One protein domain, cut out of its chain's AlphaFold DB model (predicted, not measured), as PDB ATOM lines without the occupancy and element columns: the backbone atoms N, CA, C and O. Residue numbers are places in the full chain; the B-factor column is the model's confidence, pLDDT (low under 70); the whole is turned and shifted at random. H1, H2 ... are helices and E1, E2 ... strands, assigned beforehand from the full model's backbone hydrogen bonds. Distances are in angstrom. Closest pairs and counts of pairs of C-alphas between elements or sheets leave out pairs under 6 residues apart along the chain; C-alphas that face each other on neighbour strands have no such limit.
ATOM      1  N   GLU A  13     199.260 140.753 240.241       77.88
ATOM      2  CA  GLU A  13     198.374 141.068 239.121       77.88
ATOM      3  C   GLU A  13     198.713 140.127 237.967       77.88
ATOM      4  O   GLU A  13     199.876 140.028 237.579       77.88
ATOM      5  N   GLU A  14     197.708 139.423 237.446       77.31
ATOM      6  CA  GLU A  14     197.862 138.451 236.362       77.31
ATOM      7  C   GLU A  14     196.863 138.755 235.243       77.31
ATOM      8  O   GLU A  14     195.699 139.075 235.501       77.31
ATOM      9  N   TYR A  15     197.323 138.647 233.996       67.88
ATOM     10  CA  TYR A  15     196.529 138.935 232.802       67.88
ATOM     11  C   TYR A  15     196.192 137.644 232.061       67.88
ATOM     12  O   TYR A  15     197.058 136.803 231.832       67.88
ATOM     13  N   PHE A  16     194.936 137.516 231.635       67.88
ATOM     14  CA  PHE A  16     194.463 136.378 230.854       67.88
ATOM     15  C   PHE A  16     194.119 136.829 229.435       67.88
ATOM     16  O   PHE A  16     193.452 137.848 229.244       67.88
ATOM     17  N   GLU A  17     194.555 136.068 228.434       63.62
ATOM     18  CA  GLU A  17     194.115 136.276 227.055       63.62
ATOM     19  C   GLU A  17     192.635 135.872 226.892       63.62
ATOM     20  O   GLU A  17     192.165 134.970 227.595       63.62
ATOM     21  N   PRO A  18     191.880 136.507 225.972       60.38
ATOM     22  CA  PRO A  18     190.474 136.195 225.717       60.38
ATOM     23  C   PRO A  18     190.335 134.847 224.988       60.38
ATOM     24  O   PRO A  18     190.048 134.793 223.797       60.38
ATOM     25  N   ALA A  19     190.579 133.752 225.705       56.94
ATOM     26  CA  ALA A  19     190.543 132.388 225.181       56.94
ATOM     27  C   ALA A  19     189.386 131.544 225.750       56.94
ATOM     28  O   ALA A  19     189.144 130.442 225.264       56.94
ATOM     29  N   TYR A  20     188.660 132.043 226.760       59.69
ATOM     30  CA  TYR A  20     187.648 131.273 227.489       59.69
ATOM     31  C   TYR A  20     186.307 132.010 227.552       59.69
ATOM     32  O   TYR A  20     186.237 133.137 228.034       59.69
ATOM     33  N   GLU A  21     185.234 131.353 227.101       55.00
ATOM     34  CA  GLU A  21     183.857 131.872 227.188       55.00
ATOM     35  C   GLU A  21     183.275 131.753 228.609       55.00
ATOM     36  O   GLU A  21     182.428 132.550 229.005       55.00
ATOM     37  N   ILE A  22     183.743 130.771 229.392       53.78
ATOM     38  CA  ILE A  22     183.359 130.520 230.789       53.78
ATOM     39  C   ILE A  22     184.605 130.022 231.533       53.78
ATOM     40  O   ILE A  22     185.323 129.164 231.018       53.78
ATOM     41  N   PHE A  23     184.874 130.533 232.738       70.50
ATOM     42  CA  PHE A  23     186.045 130.140 233.530       70.50
ATOM     43  C   PHE A  23     185.780 130.172 235.044       70.50
ATOM     44  O   PHE A  23     184.850 130.821 235.519       70.50
ATOM     45  N   GLN A  24     186.632 129.475 235.803       74.69
ATOM     46  CA  GLN A  24     186.654 129.467 237.266       74.69
ATOM     47  C   GLN A  24     188.086 129.718 237.753       74.69
ATOM     48  O   GLN A  24     189.021 129.070 237.285       74.69
ATOM     49  N   LEU A  25     188.253 130.620 238.723       79.75
ATOM     50  CA  LEU A  25     189.521 130.793 239.431       79.75
ATOM     51  C   LEU A  25     189.604 129.810 240.601       79.75
ATOM     52  O   LEU A  25     188.683 129.721 241.414       79.75
ATOM     53  N   VAL A  26     190.716 129.083 240.690       82.69
ATOM     54  CA  VAL A  26     190.974 128.107 241.754       82.69
ATOM     55  C   VAL A  26     192.305 128.442 242.414       82.69
ATOM     56  O   VAL A  26     193.340 128.488 241.754       82.69
ATOM     57  N   LEU A  27     192.278 128.675 243.728       88.44
ATOM     58  CA  LEU A  27     193.466 128.959 244.529       88.44
ATOM     59  C   LEU A  27     193.878 127.696 245.283       88.44
ATOM     60  O   LEU A  27     193.135 127.193 246.123       88.44
ATOM     61  N   HIS A  28     195.071 127.190 244.988       89.75
ATOM     62  CA  HIS A  28     195.662 126.058 245.695       89.75
ATOM     63  C   HIS A  28     196.792 126.527 246.609       89.75
ATOM     64  O   HIS A  28     197.660 127.297 246.205       89.75
ATOM     65  N   ALA A  29     196.794 126.013 247.838       88.38
ATOM     66  CA  ALA A  29     197.820 126.269 248.836       88.38
ATOM     67  C   ALA A  29     198.375 124.942 249.366       88.38
ATOM     68  O   ALA A  29     197.616 124.035 249.699       88.38
ATOM     69  N   CYS A  30     199.701 124.850 249.477       82.44
ATOM     70  CA  CYS A  30     200.401 123.696 250.038       82.44
ATOM     71  C   CYS A  30     201.298 124.161 251.188       82.44
ATOM     72  O   CYS A  30     202.049 125.125 251.036       82.44
ATOM     73  N   VAL A  31     201.253 123.459 252.320       83.38
ATOM     74  CA  VAL A  31     202.125 123.701 253.480       83.38
ATOM     75  C   VAL A  31     203.029 122.492 253.725       83.38
ATOM     76  O   VAL A  31     202.702 121.373 253.337       83.38
ATOM     77  N   ASN A  32     204.182 122.717 254.356       77.06
ATOM     78  CA  ASN A  32     205.080 121.657 254.822       77.06
ATOM     79  C   ASN A  32     204.932 121.446 256.346       77.06
ATOM     80  O   ASN A  32     204.091 122.076 256.980       77.06
ATOM     81  N   ASN A  33     205.742 120.565 256.946       73.44
ATOM     82  CA  ASN A  33     205.609 120.129 258.349       73.44
ATOM     83  C   ASN A  33     205.914 121.206 259.421       73.44
ATOM     84  O   ASN A  33     206.012 120.872 260.600       73.44
ATOM     85  N   ASN A  34     206.065 122.480 259.045       76.88
ATOM     86  CA  ASN A  34     206.285 123.592 259.970       76.88
ATOM     87  C   ASN A  34     205.074 124.539 260.005       76.88
ATOM     88  O   ASN A  34     204.402 124.760 258.997       76.88
ATOM     89  N   ILE A  35     204.831 125.151 261.169       77.44
ATOM     90  CA  ILE A  35     203.735 126.109 261.378       77.44
ATOM     91  C   ILE A  35     203.928 127.319 260.453       77.44
ATOM     92  O   ILE A  35     204.893 128.073 260.591       77.44
ATOM     93  N   SER A  36     203.005 127.494 259.508       78.94
ATOM     94  CA  SER A  36     202.977 128.594 258.541       78.94
ATOM     95  C   SER A  36     201.531 128.981 258.217       78.94
ATOM     96  O   SER A  36     200.617 128.177 258.394       78.94
ATOM     97  N   TYR A  37     201.322 130.222 257.775       81.31
ATOM     98  CA  TYR A  37     199.999 130.782 257.492       81.31
ATOM     99  C   TYR A  37     200.001 131.447 256.114       81.31
ATOM    100  O   TYR A  37     200.963 132.129 255.761       81.31
ATOM    101  N   ILE A  38     198.919 131.266 255.359       85.12
ATOM    102  CA  ILE A  38     198.638 132.002 254.123       85.12
ATOM    103  C   ILE A  38     197.406 132.861 254.395       85.12
ATOM    104  O   ILE A  38     196.363 132.338 254.779       85.12
ATOM    105  N   GLY A  39     197.552 134.175 254.236       85.62
ATOM    106  CA  GLY A  39     196.456 135.137 254.288       85.62
ATOM    107  C   GLY A  39     196.186 135.672 252.889       85.62
ATOM    108  O   GLY A  39     197.126 135.999 252.166       85.62
ATOM    109  N   LEU A  40     194.916 135.738 252.514       87.94
ATOM    110  CA  LEU A  40     194.447 136.337 251.272       87.94
ATOM    111  C   LEU A  40     193.477 137.448 251.640       87.94
ATOM    112  O   LEU A  40     192.658 137.267 252.541       87.94
ATOM    113  N   ASP A  41     193.570 138.566 250.942       78.88
ATOM    114  CA  ASP A  41     192.624 139.663 251.062       78.88
ATOM    115  C   ASP A  41     192.460 140.323 249.691       78.88
ATOM    116  O   ASP A  41     193.438 140.418 248.953       78.88
ATOM    117  N   ASN A  42     191.234 140.744 249.379       72.38
ATOM    118  CA  ASN A  42     190.802 141.414 248.142       72.38
ATOM    119  C   ASN A  42     191.182 140.706 246.816       72.38
ATOM    120  O   ASN A  42     192.331 140.707 246.384       72.38
ATOM    121  N   ILE A  43     190.186 140.155 246.108       80.38
ATOM    122  CA  ILE A  43     190.337 139.593 244.753       80.38
ATOM    123  C   ILE A  43     189.437 140.383 243.798       80.38
ATOM    124  O   ILE A  43     188.216 140.313 243.916       80.38
ATOM    125  N   ASP A  44     190.042 141.088 242.840       68.38
ATOM    126  CA  ASP A  44     189.346 141.901 241.837       68.38
ATOM    127  C   ASP A  44     189.549 141.314 240.426       68.38
ATOM    128  O   ASP A  44     190.669 141.007 240.020       68.38
ATOM    129  N   LEU A  45     188.465 141.192 239.652       67.50
ATOM    130  CA  LEU A  45     188.504 140.855 238.224       67.50
ATOM    131  C   LEU A  45     188.324 142.138 237.405       67.50
ATOM    132  O   LEU A  45     187.251 142.739 237.412       67.50
ATOM    133  N   LEU A  46     189.371 142.561 236.696       63.56
ATOM    134  CA  LEU A  46     189.336 143.740 235.828       63.56
ATOM    135  C   LEU A  46     189.107 143.321 234.373       63.56
ATOM    136  O   LEU A  46     189.762 142.405 233.880       63.56
ATOM    137  N   GLN A  47     188.213 144.019 233.666       60.91
ATOM    138  CA  GLN A  47     188.048 143.843 232.223       60.91
ATOM    139  C   GLN A  47     188.846 144.920 231.481       60.91
ATOM    140  O   GLN A  47     188.761 146.107 231.803       60.91
ATOM    141  N   LEU A  48     189.620 144.511 230.473       52.62
ATOM    142  CA  LEU A  48     190.188 145.434 229.493       52.62
ATOM    143  C   LEU A  48     189.078 145.845 228.524       52.62
ATOM    144  O   LEU A  48     188.540 145.006 227.795       52.62
ATOM    145  N   SER A  49     188.726 147.131 228.504       53.91
ATOM    146  CA  SER A  49     187.910 147.664 227.416       53.91
ATOM    147  C   SER A  49     188.716 147.635 226.111       53.91
ATOM    148  O   SER A  49     189.951 147.663 226.127       53.91
ATOM    149  N   LYS A  50     188.030 147.613 224.958       54.25
ATOM    150  CA  LYS A  50     188.667 147.638 223.622       54.25
ATOM    151  C   LYS A  50     189.606 148.837 223.406       54.25
ATOM    152  O   LYS A  50     190.432 148.792 222.503       54.25
ATOM    153  N   ASP A  51     189.522 149.853 224.263       60.28
ATOM    154  CA  ASP A  51     190.325 151.074 224.210       60.28
ATOM    155  C   ASP A  51     191.577 151.021 225.110       60.28
ATOM    156  O   ASP A  51     192.215 152.047 225.346       60.28
ATOM    157  N   GLY A  52     191.926 149.849 225.660       49.91
ATOM    158  CA  GLY A  52     193.111 149.680 226.510       49.91
ATOM    159  C   GLY A  52     192.980 150.319 227.897       49.91
ATOM    160  O   GLY A  52     193.988 150.554 228.564       49.91
ATOM    161  N   LYS A  53     191.751 150.612 228.342       54.22
ATOM    162  CA  LYS A  53     191.473 151.091 229.701       54.22
ATOM    163  C   LYS A  53     190.995 149.934 230.572       54.22
ATOM    164  O   LYS A  53     190.078 149.205 230.203       54.22
ATOM    165  N   TYR A  54     191.602 149.802 231.747       50.75
ATOM    166  CA  TYR A  54     191.106 148.933 232.809       50.75
ATOM    167  C   TYR A  54     189.783 149.494 233.318       50.75
ATOM    168  O   TYR A  54     189.755 150.546 233.957       50.75
ATOM    169  N   THR A  55     188.678 148.821 233.020       49.16
ATOM    170  CA  THR A  55     187.391 149.144 233.631       49.16
ATOM    171  C   THR A  55     187.208 148.215 234.820       49.16
ATOM    172  O   THR A  55     186.999 147.010 234.647       49.16
ATOM    173  N   LYS A  56     187.316 148.768 236.034       57.94
ATOM    174  CA  LYS A  56     186.847 148.101 237.249       57.94
ATOM    175  C   LYS A  56     185.328 148.017 237.139       57.94
ATOM    176  O   LYS A  56     184.632 149.009 237.328       57.94
ATOM    177  N   SER A  57     184.829 146.856 236.729       68.88
ATOM    178  CA  SER A  57     183.397 146.583 236.738       68.88
ATOM    179  C   SER A  57     183.000 146.242 238.166       68.88
ATOM    180  O   SER A  57     183.689 145.463 238.826       68.88
ATOM    181  N   CYS A  58     181.909 146.824 238.653       78.50
ATOM    182  CA  CYS A  58     181.387 146.456 239.960       78.50
ATOM    183  C   CYS A  58     180.990 144.975 239.963       78.50
ATOM    184  O   CYS A  58     180.559 144.433 238.939       78.50
ATOM    185  N   SER A  59     181.166 144.305 241.105       74.00
ATOM    186  CA  SER A  59     180.701 142.924 241.254       74.00
ATOM    187  C   SER A  59     179.175 142.845 241.114       74.00
ATOM    188  O   SER A  59     178.469 143.840 241.255       74.00
ATOM    189  N   VAL A  60     178.637 141.640 240.905       71.88
ATOM    190  CA  VAL A  60     177.182 141.407 240.773       71.88
ATOM    191  C   VAL A  60     176.350 141.844 241.988       71.88
ATOM    192  O   VAL A  60     175.130 141.881 241.895       71.88
ATOM    193  N   LYS A  61     176.988 142.152 243.126       75.50
ATOM    194  CA  LYS A  61     176.344 142.662 244.347       75.50
ATOM    195  C   LYS A  61     176.657 144.136 244.630       75.50
ATOM    196  O   LYS A  61     176.409 144.615 245.735       75.50
ATOM    197  N   GLN A  62     177.210 144.844 243.655       84.31
ATOM    198  CA  GLN A  62     177.603 146.233 243.798       84.31
ATOM    199  C   GLN A  62     176.962 147.114 242.730       84.31
ATOM    200  O   GLN A  62     176.748 146.703 241.590       84.31
ATOM    201  N   PHE A  63     176.718 148.358 243.113       86.81
ATOM    202  CA  PHE A  63     176.255 149.433 242.258       86.81
ATOM    203  C   PHE A  63     177.394 150.390 241.940       86.81
ATOM    204  O   PHE A  63     178.221 150.694 242.798       86.81
ATOM    205  N   SER A  64     177.435 150.844 240.689       88.94
ATOM    206  CA  SER A  64     178.445 151.777 240.204       88.94
ATOM    207  C   SER A  64     177.968 153.211 240.372       88.94
ATOM    208  O   SER A  64     176.955 153.593 239.789       88.94
ATOM    209  N   CYS A  65     178.741 154.025 241.086       89.44
ATOM    210  CA  CYS A  65     178.458 155.450 241.266       89.44
ATOM    211  C   CYS A  65     178.785 156.301 240.020       89.44
ATOM    212  O   CYS A  65     178.554 157.510 240.007       89.44
ATOM    213  N   GLY A  66     179.337 155.694 238.959       83.75
ATOM    214  CA  GLY A  66     179.713 156.381 237.716       83.75
ATOM    215  C   GLY A  66     181.072 157.095 237.749       83.75
ATOM    216  O   GLY A  66     181.527 157.579 236.715       83.75
ATOM    217  N   ASP A  67     181.756 157.114 238.894       82.44
ATOM    218  CA  ASP A  67     183.110 157.650 239.107       82.44
ATOM    219  C   ASP A  67     184.167 156.538 239.301       82.44
ATOM    220  O   ASP A  67     185.251 156.774 239.833       82.44
ATOM    221  N   ASN A  68     183.855 155.317 238.848       76.50
ATOM    222  CA  ASN A  68     184.596 154.069 239.092       76.50
ATOM    223  C   ASN A  68     184.608 153.592 240.557       76.50
ATOM    224  O   ASN A  68     185.308 152.620 240.863       76.50
ATOM    225  N   SER A  69     183.844 154.223 241.453       85.06
ATOM    226  CA  SER A  69     183.563 153.658 242.772       85.06
ATOM    227  C   SER A  69     182.361 152.712 242.723       85.06
ATOM    228  O   SER A  69     181.445 152.853 241.905       85.06
ATOM    229  N   CYS A  70     182.406 151.706 243.593       87.94
ATOM    230  CA  CYS A  70     181.375 150.691 243.722       87.94
ATOM    231  C   CYS A  70     180.922 150.630 245.176       87.94
ATOM    232  O   CYS A  70     181.744 150.413 246.070       87.94
ATOM    233  N   ILE A  71     179.621 150.756 245.397       90.81
ATOM    234  CA  ILE A  71     178.986 150.554 246.701       90.81
ATOM    235  C   ILE A  71     178.189 149.256 246.676       90.81
ATOM    236  O   ILE A  71     177.904 148.710 245.613       90.81
ATOM    237  N   SER A  72     177.859 148.712 247.838       88.06
ATOM    238  CA  SER A  72     177.037 147.503 247.919       88.06
ATOM    239  C   SER A  72     175.553 147.833 247.691       88.06
ATOM    240  O   SER A  72     175.134 148.956 247.945       88.06
ATOM    241  N   PHE A  73     174.739 146.887 247.209       84.25
ATOM    242  CA  PHE A  73     173.306 147.150 246.957       84.25
ATOM    243  C   PHE A  73     172.506 147.555 248.210       84.25
ATOM    244  O   PHE A  73     171.487 148.227 248.081       84.25
ATOM    245  N   ASP A  74     172.953 147.188 249.413       85.31
ATOM    246  CA  ASP A  74     172.339 147.596 250.687       85.31
ATOM    247  C   ASP A  74     172.550 149.077 251.033       85.31
ATOM    248  O   ASP A  74     171.911 149.566 251.962       85.31
ATOM    249  N   LYS A  75     173.391 149.776 250.266       90.69
ATOM    250  CA  LYS A  75     173.705 151.207 250.381       90.69
ATOM    251  C   LYS A  75     172.997 152.074 249.339       90.69
ATOM    252  O   LYS A  75     173.343 153.221 249.138       90.69
ATOM    253  N   ILE A  76     172.060 151.491 248.596       90.94
ATOM    254  CA  ILE A  76     171.249 152.217 247.621       90.94
ATOM    255  C   ILE A  76     169.888 152.497 248.239       90.94
ATOM    256  O   ILE A  76     169.298 151.598 248.861       90.94
ATOM    257  N   CYS A  77     169.364 153.697 248.017       92.62
ATOM    258  CA  CYS A  77     168.090 154.157 248.553       92.62
ATOM    259  C   CYS A  77     167.996 153.930 250.071       92.62
ATOM    260  O   CYS A  77     166.997 153.387 250.559       92.62
ATOM    261  N   ASP A  78     169.062 154.247 250.806       91.81
ATOM    262  CA  ASP A  78     169.159 154.101 252.266       91.81
ATOM    263  C   ASP A  78     169.152 155.451 253.018       91.81
ATOM    264  O   ASP A  78     169.307 155.486 254.243       91.81
ATOM    265  N   PHE A  79     168.899 156.541 252.287       92.44
ATOM    266  CA  PHE A  79     168.933 157.937 252.719       92.44
ATOM    267  C   PHE A  79     170.320 158.456 253.121       92.44
ATOM    268  O   PHE A  79     170.424 159.480 253.806       92.44
ATOM    269  N   ARG A  80     171.402 157.790 252.701       91.12
ATOM    270  CA  ARG A  80     172.776 158.268 252.882       91.12
ATOM    271  C   ARG A  80     173.451 158.405 251.529       91.12
ATOM    272  O   ARG A  80     173.360 157.538 250.683       91.12
ATOM    273  N   HIS A  81     174.165 159.509 251.332       92.62
ATOM    274  CA  HIS A  81     174.976 159.684 250.131       92.62
ATOM    275  C   HIS A  81     176.282 158.892 250.289       92.62
ATOM    276  O   HIS A  81     177.272 159.423 250.803       92.62
ATOM    277  N   ASP A  82     176.282 157.626 249.882       94.00
ATOM    278  CA  ASP A  82     177.488 156.804 249.807       94.00
ATOM    279  C   ASP A  82     178.248 157.025 248.493       94.00
ATOM    280  O   ASP A  82     179.480 156.925 248.465       94.00
ATOM    281  N   CYS A  83     177.550 157.384 247.412       92.56
ATOM    282  CA  CYS A  83     178.196 157.898 246.207       92.56
ATOM    283  C   CYS A  83     178.592 159.375 246.359       92.56
ATOM    284  O   CYS A  83     177.877 160.180 246.959       92.56
ATOM    285  N   LEU A  84     179.692 159.776 245.708       89.25
ATOM    286  CA  LEU A  84     180.232 161.143 245.784       89.25
ATOM    287  C   LEU A  84     179.209 162.236 245.423       89.25
ATOM    288  O   LEU A  84     179.217 163.298 246.041       89.25
ATOM    289  N   ASN A  85     178.335 161.986 244.437       88.81
ATOM    290  CA  ASN A  85     177.280 162.927 244.043       88.81
ATOM    291  C   ASN A  85     175.868 162.435 244.413       88.81
ATOM    292  O   ASN A  85     174.898 162.918 243.827       88.81
ATOM    293  N   GLY A  86     175.735 161.474 245.335       91.50
ATOM    294  CA  GLY A  86     174.436 160.979 245.805       91.50
ATOM    295  C   GLY A  86     173.603 160.265 244.731       91.50
ATOM    296  O   GLY A  86     172.374 160.302 244.770       91.50
ATOM    297  N   GLN A  87     174.236 159.681 243.706       92.88
ATOM    298  CA  GLN A  87     173.515 158.992 242.627       92.88
ATOM    299  C   GLN A  87     172.725 157.779 243.130       92.88
ATOM    300  O   GLN A  87     171.673 157.460 242.573       92.88
ATOM    301  N   ASP A  88     173.227 157.134 244.172       93.81
ATOM    302  CA  ASP A  88     172.591 156.078 244.957       93.81
ATOM    303  C   ASP A  88     171.261 156.496 245.596       93.81
ATOM    304  O   ASP A  88     170.371 155.659 245.707       93.81
ATOM    305  N   GLU A  89     171.075 157.786 245.883       94.69
ATOM    306  CA  GLU A  89     169.847 158.357 246.461       94.69
ATOM    307  C   GLU A  89     169.056 159.223 245.460       94.69
ATOM    308  O   GLU A  89     168.094 159.911 245.800       94.69
ATOM    309  N   SER A  90     169.459 159.223 244.187       93.06
ATOM    310  CA  SER A  90     168.833 160.066 243.167       93.06
ATOM    311  C   SER A  90     167.458 159.548 242.735       93.06
ATOM    312  O   SER A  90     167.182 158.349 242.758       93.06
ATOM    313  N   ASN A  91     166.619 160.437 242.194       89.56
ATOM    314  CA  ASN A  91     165.321 160.052 241.627       89.56
ATOM    315  C   ASN A  91     165.440 159.053 240.456       89.56
ATOM    316  O   ASN A  91     164.511 158.306 240.183       89.56
ATOM    317  N   ILE A  92     166.578 159.013 239.756       88.50
ATOM    318  CA  ILE A  92     166.801 158.031 238.683       88.50
ATOM    319  C   ILE A  92     166.956 156.624 239.274       88.50
ATOM    320  O   ILE A  92     166.443 155.659 238.712       88.50
ATOM    321  N   THR A  93     167.642 156.515 240.411       90.06
ATOM    322  CA  THR A  93     167.908 155.241 241.084       90.06
ATOM    323  C   THR A  93     166.707 154.812 241.932       90.06
ATOM    324  O   THR A  93     166.162 153.726 241.729       90.06
ATOM    325  N   CYS A  94     166.233 155.690 242.816       90.81
ATOM    326  CA  CYS A  94     165.193 155.389 243.803       90.81
ATOM    327  C   CYS A  94     163.771 155.690 243.335       90.81
ATOM    328  O   CYS A  94     162.828 155.114 243.867       90.81
ATOM    329  N   GLY A  95     163.582 156.525 242.307       86.62
ATOM    330  CA  GLY A  95     162.248 156.849 241.782       86.62
ATOM    331  C   GLY A  95     161.565 155.690 241.050       86.62
ATOM    332  O   GLY A  95     160.400 155.794 240.683       86.62
ATOM    333  N   SER A  96     162.279 154.578 240.837       85.81
ATOM    334  CA  SER A  96     161.697 153.321 240.356       85.81
ATOM    335  C   SER A  96     160.997 152.513 241.456       85.81
ATOM    336  O   SER A  96     160.276 151.563 241.145       85.81
ATOM    337  N   LEU A  97     161.203 152.870 242.729       89.38
ATOM    338  CA  LEU A  97     160.538 152.224 243.853       89.38
ATOM    339  C   LEU A  97     159.057 152.638 243.913       89.38
ATOM    340  O   LEU A  97     158.728 153.783 243.593       89.38
TER     341      LEU A  97
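This is residues 13 to 97 of the 248 residues of an uncharacterized protein of Mytilus galloprovincialis (UniProt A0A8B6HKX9). With little regular structure, the printed part begins as a long open loop, whose residues 19 to 28 and 31 to 37 stick out, and ends in a small head with the hairpin E1 and E2 and the short helix H1. The 85 printed residues hold E1, E2, H1 in that order, an antiparallel sheet E1 - E2, mixed class, with only 10 residues in named elements. The whole is extended, radius of gyration of the C-alphas 18.4 A, spanning 58 by 36 by 21 A.

Residues 47 to 48 pair antiparallel with 54 to 55. E1, residues 62 to 64, and E2, residues 70 to 72, form a hairpin at 143 degrees; N 63 and O 71 are within hydrogen-bond range at 2.8 A. H1, residues 91 to 94, is apart from E1 and too short for an O i to N i+4 pair; its one O i to N i+3 pair is not within range.

E1 (6.7 A) begins at C-alpha 62 (177.603, 146.233, 243.798). E2 measures 6.8 A. H1 (5.1 A) ends at C-alpha 94 (165.193, 155.389, 243.803).

The farthest C-alphas, Asn 33 and Gly 95, are 59.2 A apart. The printed part has no cut. E2 to H1 is a long link. Residues 15 to 22 and 44 to 57 have pLDDT under 70.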